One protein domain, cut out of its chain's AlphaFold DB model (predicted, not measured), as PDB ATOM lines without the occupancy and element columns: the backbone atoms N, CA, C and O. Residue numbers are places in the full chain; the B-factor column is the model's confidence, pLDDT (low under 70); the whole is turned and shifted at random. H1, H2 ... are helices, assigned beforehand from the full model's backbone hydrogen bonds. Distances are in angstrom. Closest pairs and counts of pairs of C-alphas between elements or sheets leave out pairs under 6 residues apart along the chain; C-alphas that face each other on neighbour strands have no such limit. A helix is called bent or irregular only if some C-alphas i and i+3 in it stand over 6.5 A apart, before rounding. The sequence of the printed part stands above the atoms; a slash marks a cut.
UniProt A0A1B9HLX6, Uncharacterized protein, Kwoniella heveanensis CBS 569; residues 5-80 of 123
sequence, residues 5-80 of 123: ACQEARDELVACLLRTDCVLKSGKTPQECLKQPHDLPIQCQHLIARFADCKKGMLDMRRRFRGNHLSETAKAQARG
ATOM      1  N   ALA A   5     -27.432 -43.597  52.167       76.69
ATOM      2  CA  ALA A   5     -27.868 -42.339  52.767       76.69
ATOM      3  C   ALA A   5     -28.196 -41.189  51.788       76.69
ATOM      4  O   ALA A   5     -28.860 -40.239  52.184       76.69
ATOM      5  N   CYS A   6     -27.724 -41.240  50.537       85.31
ATOM      6  CA  CYS A   6     -28.018 -40.224  49.517       85.31
ATOM      7  C   CYS A   6     -28.738 -40.812  48.294       85.31
ATOM      8  O   CYS A   6     -28.669 -40.211  47.221       85.31
ATOM      9  N   GLN A   7     -29.352 -41.993  48.410       86.38
ATOM     10  CA  GLN A   7     -30.038 -42.635  47.283       86.38
ATOM     11  C   GLN A   7     -31.236 -41.819  46.805       86.38
ATOM     12  O   GLN A   7     -31.260 -41.448  45.640       86.38
ATOM     13  N   GLU A   8     -32.126 -41.405  47.704       86.56
ATOM     14  CA  GLU A   8     -33.309 -40.611  47.338       86.56
ATOM     15  C   GLU A   8     -32.941 -39.324  46.588       86.56
ATOM     16  O   GLU A   8     -33.455 -39.050  45.507       86.56
ATOM     17  N   ALA A   9     -31.960 -38.573  47.102       87.81
ATOM     18  CA  ALA A   9     -31.482 -37.356  46.448       87.81
ATOM     19  C   ALA A   9     -30.856 -37.628  45.066       87.81
ATOM     20  O   ALA A   9     -30.870 -36.754  44.201       87.81
ATOM     21  N   ARG A  10     -30.287 -38.821  44.842       89.56
ATOM     22  CA  ARG A  10     -29.795 -39.213  43.516       89.56
ATOM     23  C   ARG A  10     -30.922 -39.601  42.584       89.56
ATOM     24  O   ARG A  10     -30.863 -39.208  41.426       89.56
ATOM     25  N   ASP A  11     -31.898 -40.354  43.062       90.62
ATOM     26  CA  ASP A  11     -33.000 -40.839  42.235       90.62
ATOM     27  C   ASP A  11     -33.860 -39.663  41.760       90.62
ATOM     28  O   ASP A  11     -34.146 -39.547  40.568       90.62
ATOM     29  N   GLU A  12     -34.145 -38.708  42.652       91.31
ATOM     30  CA  GLU A  12     -34.784 -37.434  42.304       91.31
ATOM     31  C   GLU A  12     -33.963 -36.647  41.269       91.31
ATOM     32  O   GLU A  12     -34.508 -36.146  40.282       91.31
ATOM     33  N   LEU A  13     -32.642 -36.551  41.459       91.44
ATOM     34  CA  LEU A  13     -31.759 -35.831  40.541       91.44
ATOM     35  C   LEU A  13     -31.723 -36.486  39.156       91.44
ATOM     36  O   LEU A  13     -31.824 -35.790  38.149       91.44
ATOM     37  N   VAL A  14     -31.613 -37.815  39.086       91.38
ATOM     38  CA  VAL A  14     -31.641 -38.563  37.821       91.38
ATOM     39  C   VAL A  14     -32.990 -38.381  37.133       91.38
ATOM     40  O   VAL A  14     -33.022 -38.050  35.949       91.38
ATOM     41  N   ALA A  15     -34.097 -38.503  37.869       91.56
ATOM     42  CA  ALA A  15     -35.432 -38.268  37.333       91.56
ATOM     43  C   ALA A  15     -35.597 -36.840  36.786       91.56
ATOM     44  O   ALA A  15     -36.256 -36.655  35.763       91.56
ATOM     45  N   CYS A  16     -34.982 -35.842  37.428       93.00
ATOM     46  CA  CYS A  16     -34.959 -34.467  36.932       93.00
ATOM     47  C   CYS A  16     -34.169 -34.369  35.624       93.00
ATOM     48  O   CYS A  16     -34.696 -33.887  34.626       93.00
ATOM     49  N   LEU A  17     -32.938 -34.893  35.595       90.25
ATOM     50  CA  LEU A  17     -32.054 -34.830  34.428       90.25
ATOM     51  C   LEU A  17     -32.671 -35.481  33.186       90.25
ATOM     52  O   LEU A  17     -32.587 -34.908  32.102       90.25
ATOM     53  N   LEU A  18     -33.348 -36.621  33.341       89.75
ATOM     54  CA  LEU A  18     -34.003 -37.328  32.235       89.75
ATOM     55  C   LEU A  18     -35.129 -36.522  31.565       89.75
ATOM     56  O   LEU A  18     -35.439 -36.764  30.405       89.75
ATOM     57  N   ARG A  19     -35.734 -35.563  32.276       89.81
ATOM     58  CA  ARG A  19     -36.773 -34.672  31.729       89.81
ATOM     59  C   ARG A  19     -36.199 -33.413  31.083       89.81
ATOM     60  O   ARG A  19     -36.941 -32.674  30.447       89.81
ATOM     61  N   THR A  20     -34.914 -33.127  31.291       88.50
ATOM     62  CA  THR A  20     -34.293 -31.892  30.799       88.50
ATOM     63  C   THR A  20     -33.784 -32.013  29.372       88.50
ATOM     64  O   THR A  20     -33.383 -33.077  28.898       88.50
ATOM     65  N   ASP A  21     -33.699 -30.857  28.726       87.50
ATOM     66  CA  ASP A  21     -33.172 -30.685  27.379       87.50
ATOM     67  C   ASP A  21     -31.730 -31.181  27.209       87.50
ATOM     68  O   ASP A  21     -31.364 -31.622  26.122       87.50
ATOM     69  N   CYS A  22     -30.907 -31.165  28.261       87.44
ATOM     70  CA  CYS A  22     -29.524 -31.636  28.161       87.44
ATOM     71  C   CYS A  22     -29.443 -33.126  27.781       87.44
ATOM     72  O   CYS A  22     -28.613 -33.514  26.957       87.44
ATOM     73  N   VAL A  23     -30.333 -33.957  28.330       89.69
ATOM     74  CA  VAL A  23     -30.382 -35.387  27.995       89.69
ATOM     75  C   VAL A  23     -31.216 -35.611  26.734       89.69
ATOM     76  O   VAL A  23     -30.794 -36.347  25.847       89.69
ATOM     77  N   LEU A  24     -32.365 -34.939  26.616       88.06
ATOM     78  CA  LEU A  24     -33.311 -35.168  25.521       88.06
ATOM     79  C   LEU A  24     -32.856 -34.583  24.175       88.06
ATOM     80  O   LEU A  24     -33.021 -35.229  23.146       88.06
ATOM     81  N   LYS A  25     -32.291 -33.369  24.165       86.50
ATOM     82  CA  LYS A  25     -31.887 -32.666  22.934       86.50
ATOM     83  C   LYS A  25     -30.427 -32.907  22.579       86.50
ATOM     84  O   LYS A  25     -30.110 -33.074  21.408       86.50
ATOM     85  N   SER A  26     -29.524 -32.888  23.564       82.06
ATOM     86  CA  SER A  26     -28.086 -33.053  23.300       82.06
ATOM     87  C   SER A  26     -27.612 -34.506  23.329       82.06
ATOM     88  O   SER A  26     -26.483 -34.758  22.922       82.06
ATOM     89  N   GLY A  27     -28.420 -35.450  23.833       85.50
ATOM     90  CA  GLY A  27     -28.029 -36.862  23.954       85.50
ATOM     91  C   GLY A  27     -26.833 -37.096  24.885       85.50
ATOM     92  O   GLY A  27     -26.179 -38.134  24.808       85.50
ATOM     93  N   LYS A  28     -26.515 -36.120  25.743       86.56
ATOM     94  CA  LYS A  28     -25.387 -36.192  26.674       86.56
ATOM     95  C   LYS A  28     -25.726 -37.105  27.841       86.56
ATOM     96  O   LYS A  28     -26.883 -37.241  28.247       86.56
ATOM     97  N   THR A  29     -24.696 -37.691  28.439       88.19
ATOM     98  CA  THR A  29     -24.891 -38.476  29.659       88.19
ATOM     99  C   THR A  29     -25.274 -37.559  30.829       88.19
ATOM    100  O   THR A  29     -24.806 -36.418  30.906       88.19
ATOM    101  N   PRO A  30     -26.056 -38.039  31.816       86.12
ATOM    102  CA  PRO A  30     -26.398 -37.247  32.999       86.12
ATOM    103  C   PRO A  30     -25.162 -36.699  33.732       86.12
ATOM    104  O   PRO A  30     -25.203 -35.612  34.297       86.12
ATOM    105  N   GLN A  31     -24.035 -37.423  33.687       86.19
ATOM    106  CA  GLN A  31     -22.753 -36.982  34.249       86.19
ATOM    107  C   GLN A  31     -22.166 -35.764  33.524       86.19
ATOM    108  O   GLN A  31     -21.546 -34.914  34.160       86.19
ATOM    109  N   GLU A  32     -22.349 -35.659  32.210       86.88
ATOM    110  CA  GLU A  32     -21.908 -34.502  31.428       86.88
ATOM    111  C   GLU A  32     -22.814 -33.297  31.656       86.88
ATOM    112  O   GLU A  32     -22.307 -32.185  31.789       86.88
ATOM    113  N   CYS A  33     -24.122 -33.515  31.809       86.88
ATOM    114  CA  CYS A  33     -25.070 -32.453  32.150       86.88
ATOM    115  C   CYS A  33     -24.755 -31.796  33.504       86.88
ATOM    116  O   CYS A  33     -24.917 -30.589  33.664       86.88
ATOM    117  N   LEU A  34     -24.219 -32.553  34.465       87.75
ATOM    118  CA  LEU A  34     -23.793 -32.010  35.760       87.75
ATOM    119  C   LEU A  34     -22.591 -31.054  35.673       87.75
ATOM    120  O   LEU A  34     -22.375 -30.279  36.602       87.75
ATOM    121  N   LYS A  35     -21.807 -31.087  34.585       87.00
ATOM    122  CA  LYS A  35     -20.664 -30.175  34.396       87.00
ATOM    123  C   LYS A  35     -21.103 -28.758  34.018       87.00
ATOM    124  O   LYS A  35     -20.338 -27.821  34.225       87.00
ATOM    125  N   GLN A  36     -22.309 -28.603  33.470       85.25
ATOM    126  CA  GLN A  36     -22.865 -27.331  33.001       85.25
ATOM    127  C   GLN A  36     -24.207 -27.050  33.701       85.25
ATOM    128  O   GLN A  36     -25.256 -27.087  33.065       85.25
ATOM    129  N   PRO A  37     -24.213 -26.766  35.020       79.81
ATOM    130  CA  PRO A  37     -25.452 -26.587  35.783       79.81
ATOM    131  C   PRO A  37     -26.271 -25.355  35.359       79.81
ATOM    132  O   PRO A  37     -27.456 -25.292  35.672       79.81
ATOM    133  N   HIS A  38     -25.667 -24.392  34.654       80.62
ATOM    134  CA  HIS A  38     -26.328 -23.160  34.210       80.62
ATOM    135  C   HIS A  38     -27.412 -23.386  33.150       80.62
ATOM    136  O   HIS A  38     -28.389 -22.645  33.130       80.62
ATOM    137  N   ASP A  39     -27.276 -24.428  32.326       82.88
ATOM    138  CA  ASP A  39     -28.235 -24.743  31.258       82.88
ATOM    139  C   ASP A  39     -29.422 -25.582  31.763       82.88
ATOM    140  O   ASP A  39     -30.323 -25.942  31.004       82.88
ATOM    141  N   LEU A  40     -29.425 -25.930  33.054       86.12
ATOM    142  CA  LEU A  40     -30.467 -26.733  33.674       86.12
ATOM    143  C   LEU A  40     -31.507 -25.851  34.371       86.12
ATOM    144  O   LEU A  40     -31.166 -24.803  34.922       86.12
ATOM    145  N   PRO A  41     -32.772 -26.300  34.442       90.19
ATOM    146  CA  PRO A  41     -33.802 -25.593  35.184       90.19
ATOM    147  C   PRO A  41     -33.460 -25.517  36.678       90.19
ATOM    148  O   PRO A  41     -32.852 -26.431  37.245       90.19
ATOM    149  N   ILE A  42     -33.940 -24.456  37.334       90.62
ATOM    150  CA  ILE A  42     -33.727 -24.164  38.766       90.62
ATOM    151  C   ILE A  42     -34.047 -25.370  39.663       90.62
ATOM    152  O   ILE A  42     -33.325 -25.645  40.618       90.62
ATOM    153  N   GLN A  43     -35.087 -26.132  39.318       89.94
ATOM    154  CA  GLN A  43     -35.476 -27.350  40.033       89.94
ATOM    155  C   GLN A  43     -34.334 -28.379  40.079       89.94
ATOM    156  O   GLN A  43     -33.977 -28.874  41.148       89.94
ATOM    157  N   CYS A  44     -33.696 -28.662  38.938       91.38
ATOM    158  CA  CYS A  44     -32.578 -29.602  38.906       91.38
ATOM    159  C   CYS A  44     -31.331 -29.011  39.574       91.38
ATOM    160  O   CYS A  44     -30.600 -29.747  40.229       91.38
ATOM    161  N   GLN A  45     -31.099 -27.696  39.482       91.50
ATOM    162  CA  GLN A  45     -29.990 -27.045  40.195       91.50
ATOM    163  C   GLN A  45     -30.116 -27.209  41.718       91.50
ATOM    164  O   GLN A  45     -29.128 -27.506  42.394       91.50
ATOM    165  N   HIS A  46     -31.334 -27.097  42.254       91.19
ATOM    166  CA  HIS A  46     -31.592 -27.338  43.670       91.19
ATOM    167  C   HIS A  46     -31.283 -28.790  44.071       91.19
ATOM    168  O   HIS A  46     -30.628 -29.030  45.085       91.19
ATOM    169  N   LEU A  47     -31.666 -29.766  43.240       91.38
ATOM    170  CA  LEU A  47     -31.356 -31.182  43.470       91.38
ATOM    171  C   LEU A  47     -29.849 -31.478  43.399       91.38
ATOM    172  O   LEU A  47     -29.343 -32.278  44.187       91.38
ATOM    173  N   ILE A  48     -29.108 -30.801  42.516       90.69
ATOM    174  CA  ILE A  48     -27.639 -30.895  42.452       90.69
ATOM    175  C   ILE A  48     -27.019 -30.407  43.762       90.69
ATOM    176  O   ILE A  48     -26.161 -31.091  44.326       90.69
ATOM    177  N   ALA A  49     -27.466 -29.252  44.265       89.31
ATOM    178  CA  ALA A  49     -27.004 -28.709  45.538       89.31
ATOM    179  C   ALA A  49     -27.320 -29.667  46.697       89.31
ATOM    180  O   ALA A  49     -26.415 -30.050  47.440       89.31
ATOM    181  N   ARG A  50     -28.564 -30.162  46.775       88.38
ATOM    182  CA  ARG A  50     -29.013 -31.128  47.790       88.38
ATOM    183  C   ARG A  50     -28.163 -32.403  47.784       88.38
ATOM    184  O   ARG A  50     -27.718 -32.868  48.835       88.38
ATOM    185  N   PHE A  51     -27.878 -32.952  46.604       88.94
ATOM    186  CA  PHE A  51     -27.040 -34.140  46.464       88.94
ATOM    187  C   PHE A  51     -25.571 -33.875  46.852       88.94
ATOM    188  O   PHE A  51     -24.942 -34.697  47.532       88.94
ATOM    189  N   ALA A  52     -25.023 -32.720  46.465       88.62
ATOM    190  CA  ALA A  52     -23.672 -32.312  46.835       88.62
ATOM    191  C   ALA A  52     -23.532 -32.124  48.352       88.62
ATOM    192  O   ALA A  52     -22.545 -32.578  48.936       88.62
ATOM    193  N   ASP A  53     -24.523 -31.516  48.997       86.50
ATOM    194  CA  ASP A  53     -24.545 -31.317  50.442       86.50
ATOM    195  C   ASP A  53     -24.681 -32.635  51.201       86.50
ATOM    196  O   ASP A  53     -23.933 -32.855  52.158       86.50
ATOM    197  N   CYS A  54     -25.521 -33.556  50.715       85.94
ATOM    198  CA  CYS A  54     -25.628 -34.904  51.272       85.94
ATOM    199  C   CYS A  54     -24.272 -35.626  51.250       85.94
ATOM    200  O   CYS A  54     -23.799 -36.113  52.282       85.94
ATOM    201  N   LYS A  55     -23.587 -35.624  50.095       84.31
ATOM    202  CA  LYS A  55     -22.262 -36.245  49.945       84.31
ATOM    203  C   LYS A  55     -21.214 -35.578  50.839       84.31
ATOM    204  O   LYS A  55     -20.428 -36.278  51.479       84.31
ATOM    205  N   LYS A  56     -21.200 -34.242  50.906       85.38
ATOM    206  CA  LYS A  56     -20.282 -33.485  51.772       85.38
ATOM    207  C   LYS A  56     -20.491 -33.833  53.242       85.38
ATOM    208  O   LYS A  56     -19.514 -34.079  53.939       85.38
ATOM    209  N   GLY A  57     -21.735 -33.903  53.711       81.81
ATOM    210  CA  GLY A  57     -22.022 -34.226  55.108       81.81
ATOM    211  C   GLY A  57     -21.737 -35.679  55.501       81.81
ATOM    212  O   GLY A  57     -21.514 -35.950  56.676       81.81
ATOM    213  N   MET A  58     -21.671 -36.608  54.541       77.69
ATOM    214  CA  MET A  58     -21.189 -37.971  54.804       77.69
ATOM    215  C   MET A  58     -19.668 -38.044  54.983       77.69
ATOM    216  O   MET A  58     -19.174 -38.805  55.821       77.69
ATOM    217  N   LEU A  59     -18.927 -37.282  54.174       80.12
ATOM    218  CA  LEU A  59     -17.463 -37.270  54.190       80.12
ATOM    219  C   LEU A  59     -16.910 -36.430  55.348       80.12
ATOM    220  O   LEU A  59     -15.899 -36.795  55.940       80.12
ATOM    221  N   ASP A  60     -17.588 -35.340  55.697       80.38
ATOM    222  CA  ASP A  60     -17.188 -34.466  56.794       80.38
ATOM    223  C   ASP A  60     -17.620 -35.036  58.155       80.38
ATOM    224  O   ASP A  60     -18.790 -34.987  58.541       80.38
ATOM    225  N   MET A  61     -16.643 -35.532  58.919       69.75
ATOM    226  CA  MET A  61     -16.820 -36.028  60.289       69.75
ATOM    227  C   MET A  61     -17.458 -34.984  61.218       69.75
ATOM    228  O   MET A  61     -18.219 -35.341  62.117       69.75
ATOM    229  N   ARG A  62     -17.203 -33.689  60.992       75.62
ATOM    230  CA  ARG A  62     -17.706 -32.591  61.830       75.62
ATOM    231  C   ARG A  62     -19.204 -32.357  61.646       75.62
ATOM    232  O   ARG A  62     -19.881 -31.930  62.581       75.62
ATOM    233  N   ARG A  63     -19.729 -32.657  60.455       71.19
ATOM    234  CA  ARG A  63     -21.157 -32.548  60.120       71.19
ATOM    235  C   ARG A  63     -21.989 -33.725  60.628       71.19
ATOM    236  O   ARG A  63     -23.204 -33.592  60.732       71.19
ATOM    237  N   ARG A  64     -21.359 -34.833  61.033       67.94
ATOM    238  CA  ARG A  64     -22.053 -36.011  61.588       67.94
ATOM    239  C   ARG A  64     -22.753 -35.725  62.920       67.94
ATOM    240  O   ARG A  64     -23.823 -36.267  63.159       67.94
ATOM    241  N   PHE A  65     -22.202 -34.831  63.743       57.75
ATOM    242  CA  PHE A  65     -22.755 -34.503  65.065       57.75
ATOM    243  C   PHE A  65     -23.785 -33.368  65.061       57.75
ATOM    244  O   PHE A  65     -24.532 -33.220  66.020       57.75
ATOM    245  N   ARG A  66     -23.836 -32.551  64.002       64.19
ATOM    246  CA  ARG A  66     -24.713 -31.364  63.927       64.19
ATOM    247  C   ARG A  66     -25.914 -31.552  63.004       64.19
ATOM    248  O   ARG A  66     -26.549 -30.578  62.626       64.19
ATOM    249  N   GLY A  67     -26.211 -32.801  62.656       59.56
ATOM    250  CA  GLY A  67     -27.250 -33.134  61.694       59.56
ATOM    251  C   GLY A  67     -26.778 -32.835  60.278       59.56
ATOM    252  O   GLY A  67     -26.903 -31.725  59.771       59.56
ATOM    253  N   ASN A  68     -26.259 -33.855  59.601       60.44
ATOM    254  CA  ASN A  68     -26.307 -33.834  58.149       60.44
ATOM    255  C   ASN A  68     -27.793 -33.874  57.733       60.44
ATOM    256  O   ASN A  68     -28.591 -34.546  58.393       60.44
ATOM    257  N   HIS A  69     -28.161 -33.192  56.643       62.06
ATOM    258  CA  HIS A  69     -29.475 -33.288  55.988       62.06
ATOM    259  C   HIS A  69     -29.657 -34.672  55.328       62.06
ATOM    260  O   HIS A  69     -29.982 -34.788  54.150       62.06
ATOM    261  N   LEU A  70     -29.385 -35.739  56.079       62.22
ATOM    262  CA  LEU A  70     -29.793 -37.088  55.736       62.22
ATOM    263  C   LEU A  70     -31.301 -37.058  55.500       62.22
ATOM    264  O   LEU A  70     -32.021 -36.381  56.243       62.22
ATOM    265  N   SER A  71     -31.765 -37.764  54.472       67.31
ATOM    266  CA  SER A  71     -33.193 -38.014  54.326       67.31
ATOM    267  C   SER A  71     -33.741 -38.609  55.624       67.31
ATOM    268  O   SER A  71     -33.021 -39.302  56.352       67.31
ATOM    269  N   GLU A  72     -35.002 -38.325  55.947       67.25
ATOM    270  CA  GLU A  72     -35.632 -38.858  57.162       67.25
ATOM    271  C   GLU A  72     -35.560 -40.392  57.200       67.25
ATOM    272  O   GLU A  72     -35.339 -40.977  58.257       67.25
ATOM    273  N   THR A  73     -35.575 -41.040  56.035       68.75
ATOM    274  CA  THR A  73     -35.314 -42.475  55.866       68.75
ATOM    275  C   THR A  73     -33.898 -42.886  56.272       68.75
ATOM    276  O   THR A  73     -33.729 -43.858  57.005       68.75
ATOM    277  N   ALA A  74     -32.864 -42.135  55.879       67.56
ATOM    278  CA  ALA A  74     -31.483 -42.400  56.280       67.56
ATOM    279  C   ALA A  74     -31.250 -42.129  57.778       67.56
ATOM    280  O   ALA A  74     -30.455 -42.821  58.417       67.56
ATOM    281  N   LYS A  75     -31.962 -41.155  58.366       67.75
ATOM    282  CA  LYS A  75     -31.961 -40.927  59.821       67.75
ATOM    283  C   LYS A  75     -32.659 -42.064  60.565       67.75
ATOM    284  O   LYS A  75     -32.119 -42.530  61.563       67.75
ATOM    285  N   ALA A  76     -33.810 -42.525  60.078       66.94
ATOM    286  CA  ALA A  76     -34.561 -43.633  60.662       66.94
ATOM    287  C   ALA A  76     -33.765 -44.947  60.617       66.94
ATOM    288  O   ALA A  76     -33.651 -45.634  61.630       66.94
ATOM    289  N   GLN A  77     -33.096 -45.236  59.495       66.06
ATOM    290  CA  GLN A  77     -32.191 -46.385  59.373       66.06
ATOM    291  C   GLN A  77     -31.024 -46.321  60.368       66.06
ATOM    292  O   GLN A  77     -30.683 -47.333  60.974       66.06
ATOM    293  N   ALA A  78     -30.431 -45.141  60.583       63.31
ATOM    294  CA  ALA A  78     -29.365 -44.966  61.573       63.31
ATOM    295  C   ALA A  78     -29.860 -45.097  63.026       63.31
ATOM    296  O   ALA A  78     -29.083 -45.465  63.904       63.31
ATOM    297  N   ARG A  79     -31.141 -44.800  63.280       70.19
ATOM    298  CA  ARG A  79     -31.795 -44.949  64.590       70.19
ATOM    299  C   ARG A  79     -32.334 -46.363  64.845       70.19
ATOM    300  O   ARG A  79     -32.761 -46.635  65.960       70.19
ATOM    301  N   GLY A  80     -32.283 -47.261  63.856       62.75
ATOM    302  CA  GLY A  80     -32.816 -48.624  63.972       62.75
ATOM    303  C   GLY A  80     -34.345 -48.690  63.944       62.75
ATOM    304  O   GLY A  80     -34.927 -49.659  64.425       62.75
TER     305      GLY A  80
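This is residues 5 to 80 of the 123 residues of an uncharacterized protein of Kwoniella heveanensis CBS 569 (UniProt A0A1B9HLX6). Two long helices, H4 and H1, lie side by side and run opposite ways; the short helices H2 and H3 sit at one end of this pair, where H1 ends, and H5 lies past the other end, near the start of H1. A long loop, residues 60 to 71, leads from the end of H4 back to H5. The printed part has 76 residues with five named helices, in the order H1, H2, H3, H4, H5, and no named strand; its class is all helix. It is only just loose, close to compact, with a radius of gyration of the C-alphas of 14.1 A, and its outline is only just elongated, with spans of 43 by 22 by 18 A.

Find C-alpha 42 at (-33.727, -24.164, 38.766); from there the longest helix, H4, residues 42 to 59, runs 26.0 A to C-alpha 59 at (-17.463, -37.270, 54.190). H1, residues 5 to 19, begins at C-alpha 5 at (-27.868, -42.339, 52.767) and is 24.1 A long. It is irregular: C-alphas 5 and 8 are 7.9 A apart. Look next at H3, residues 30 to 33, 5.0 A long, and at H2, residues 21 to 24, 4.9 A long. H5, residues 72 to 79, is 10.3 A long and ends at C-alpha 79 at (-31.795, -44.949, 64.590).

Start at Phe 51 of H4, where H1 touches it: the closest C-alphas, those of Ala 9 and Phe 51, are 5.5 A apart. H1 and H4 stand at a shallow tilt of 23 degrees and run opposite ways. Farther along H1, residues 14 to 18 alone touch H3, and the closest C-alphas, those of Leu 17 and Pro 30, are 6.3 A apart. H3 and H2 only just touch, with 3 pairs of C-alphas within 8 A, the closest being those of Cys 22 and Cys 33 at 6.0 A. H1 and H2 are close but not clearly touching; their closest C-alphas, those of Leu 17 and Val 23, are 6.7 A apart. At the start of H1, look at Ala 5 and Ala 74, the closest C-alphas of H1 and H5, 5.0 A apart. These two helices are close but not clearly touching, at a shallow tilt of 18 degrees, opposite ways. H4 is apart from H2, H3 and H5. In H4 and H5 every O i to N i+4 pair is within hydrogen-bond range, in H1 9 of 11 are, and H2 and H3 are too short for such a pair.

The two C-alphas farthest apart, those of Lys 25 and Gly 80, are 44.0 A from each other. The printed part has no cut. The links H1 to H2 and H2 to H3 are tight, H3 to H4 is short, and H4 to H5 is long, with 12 residues. The mean pLDDT of the printed part is 81.6; look for values under 70 at residue 61, residues 64 to 78 and residue 80.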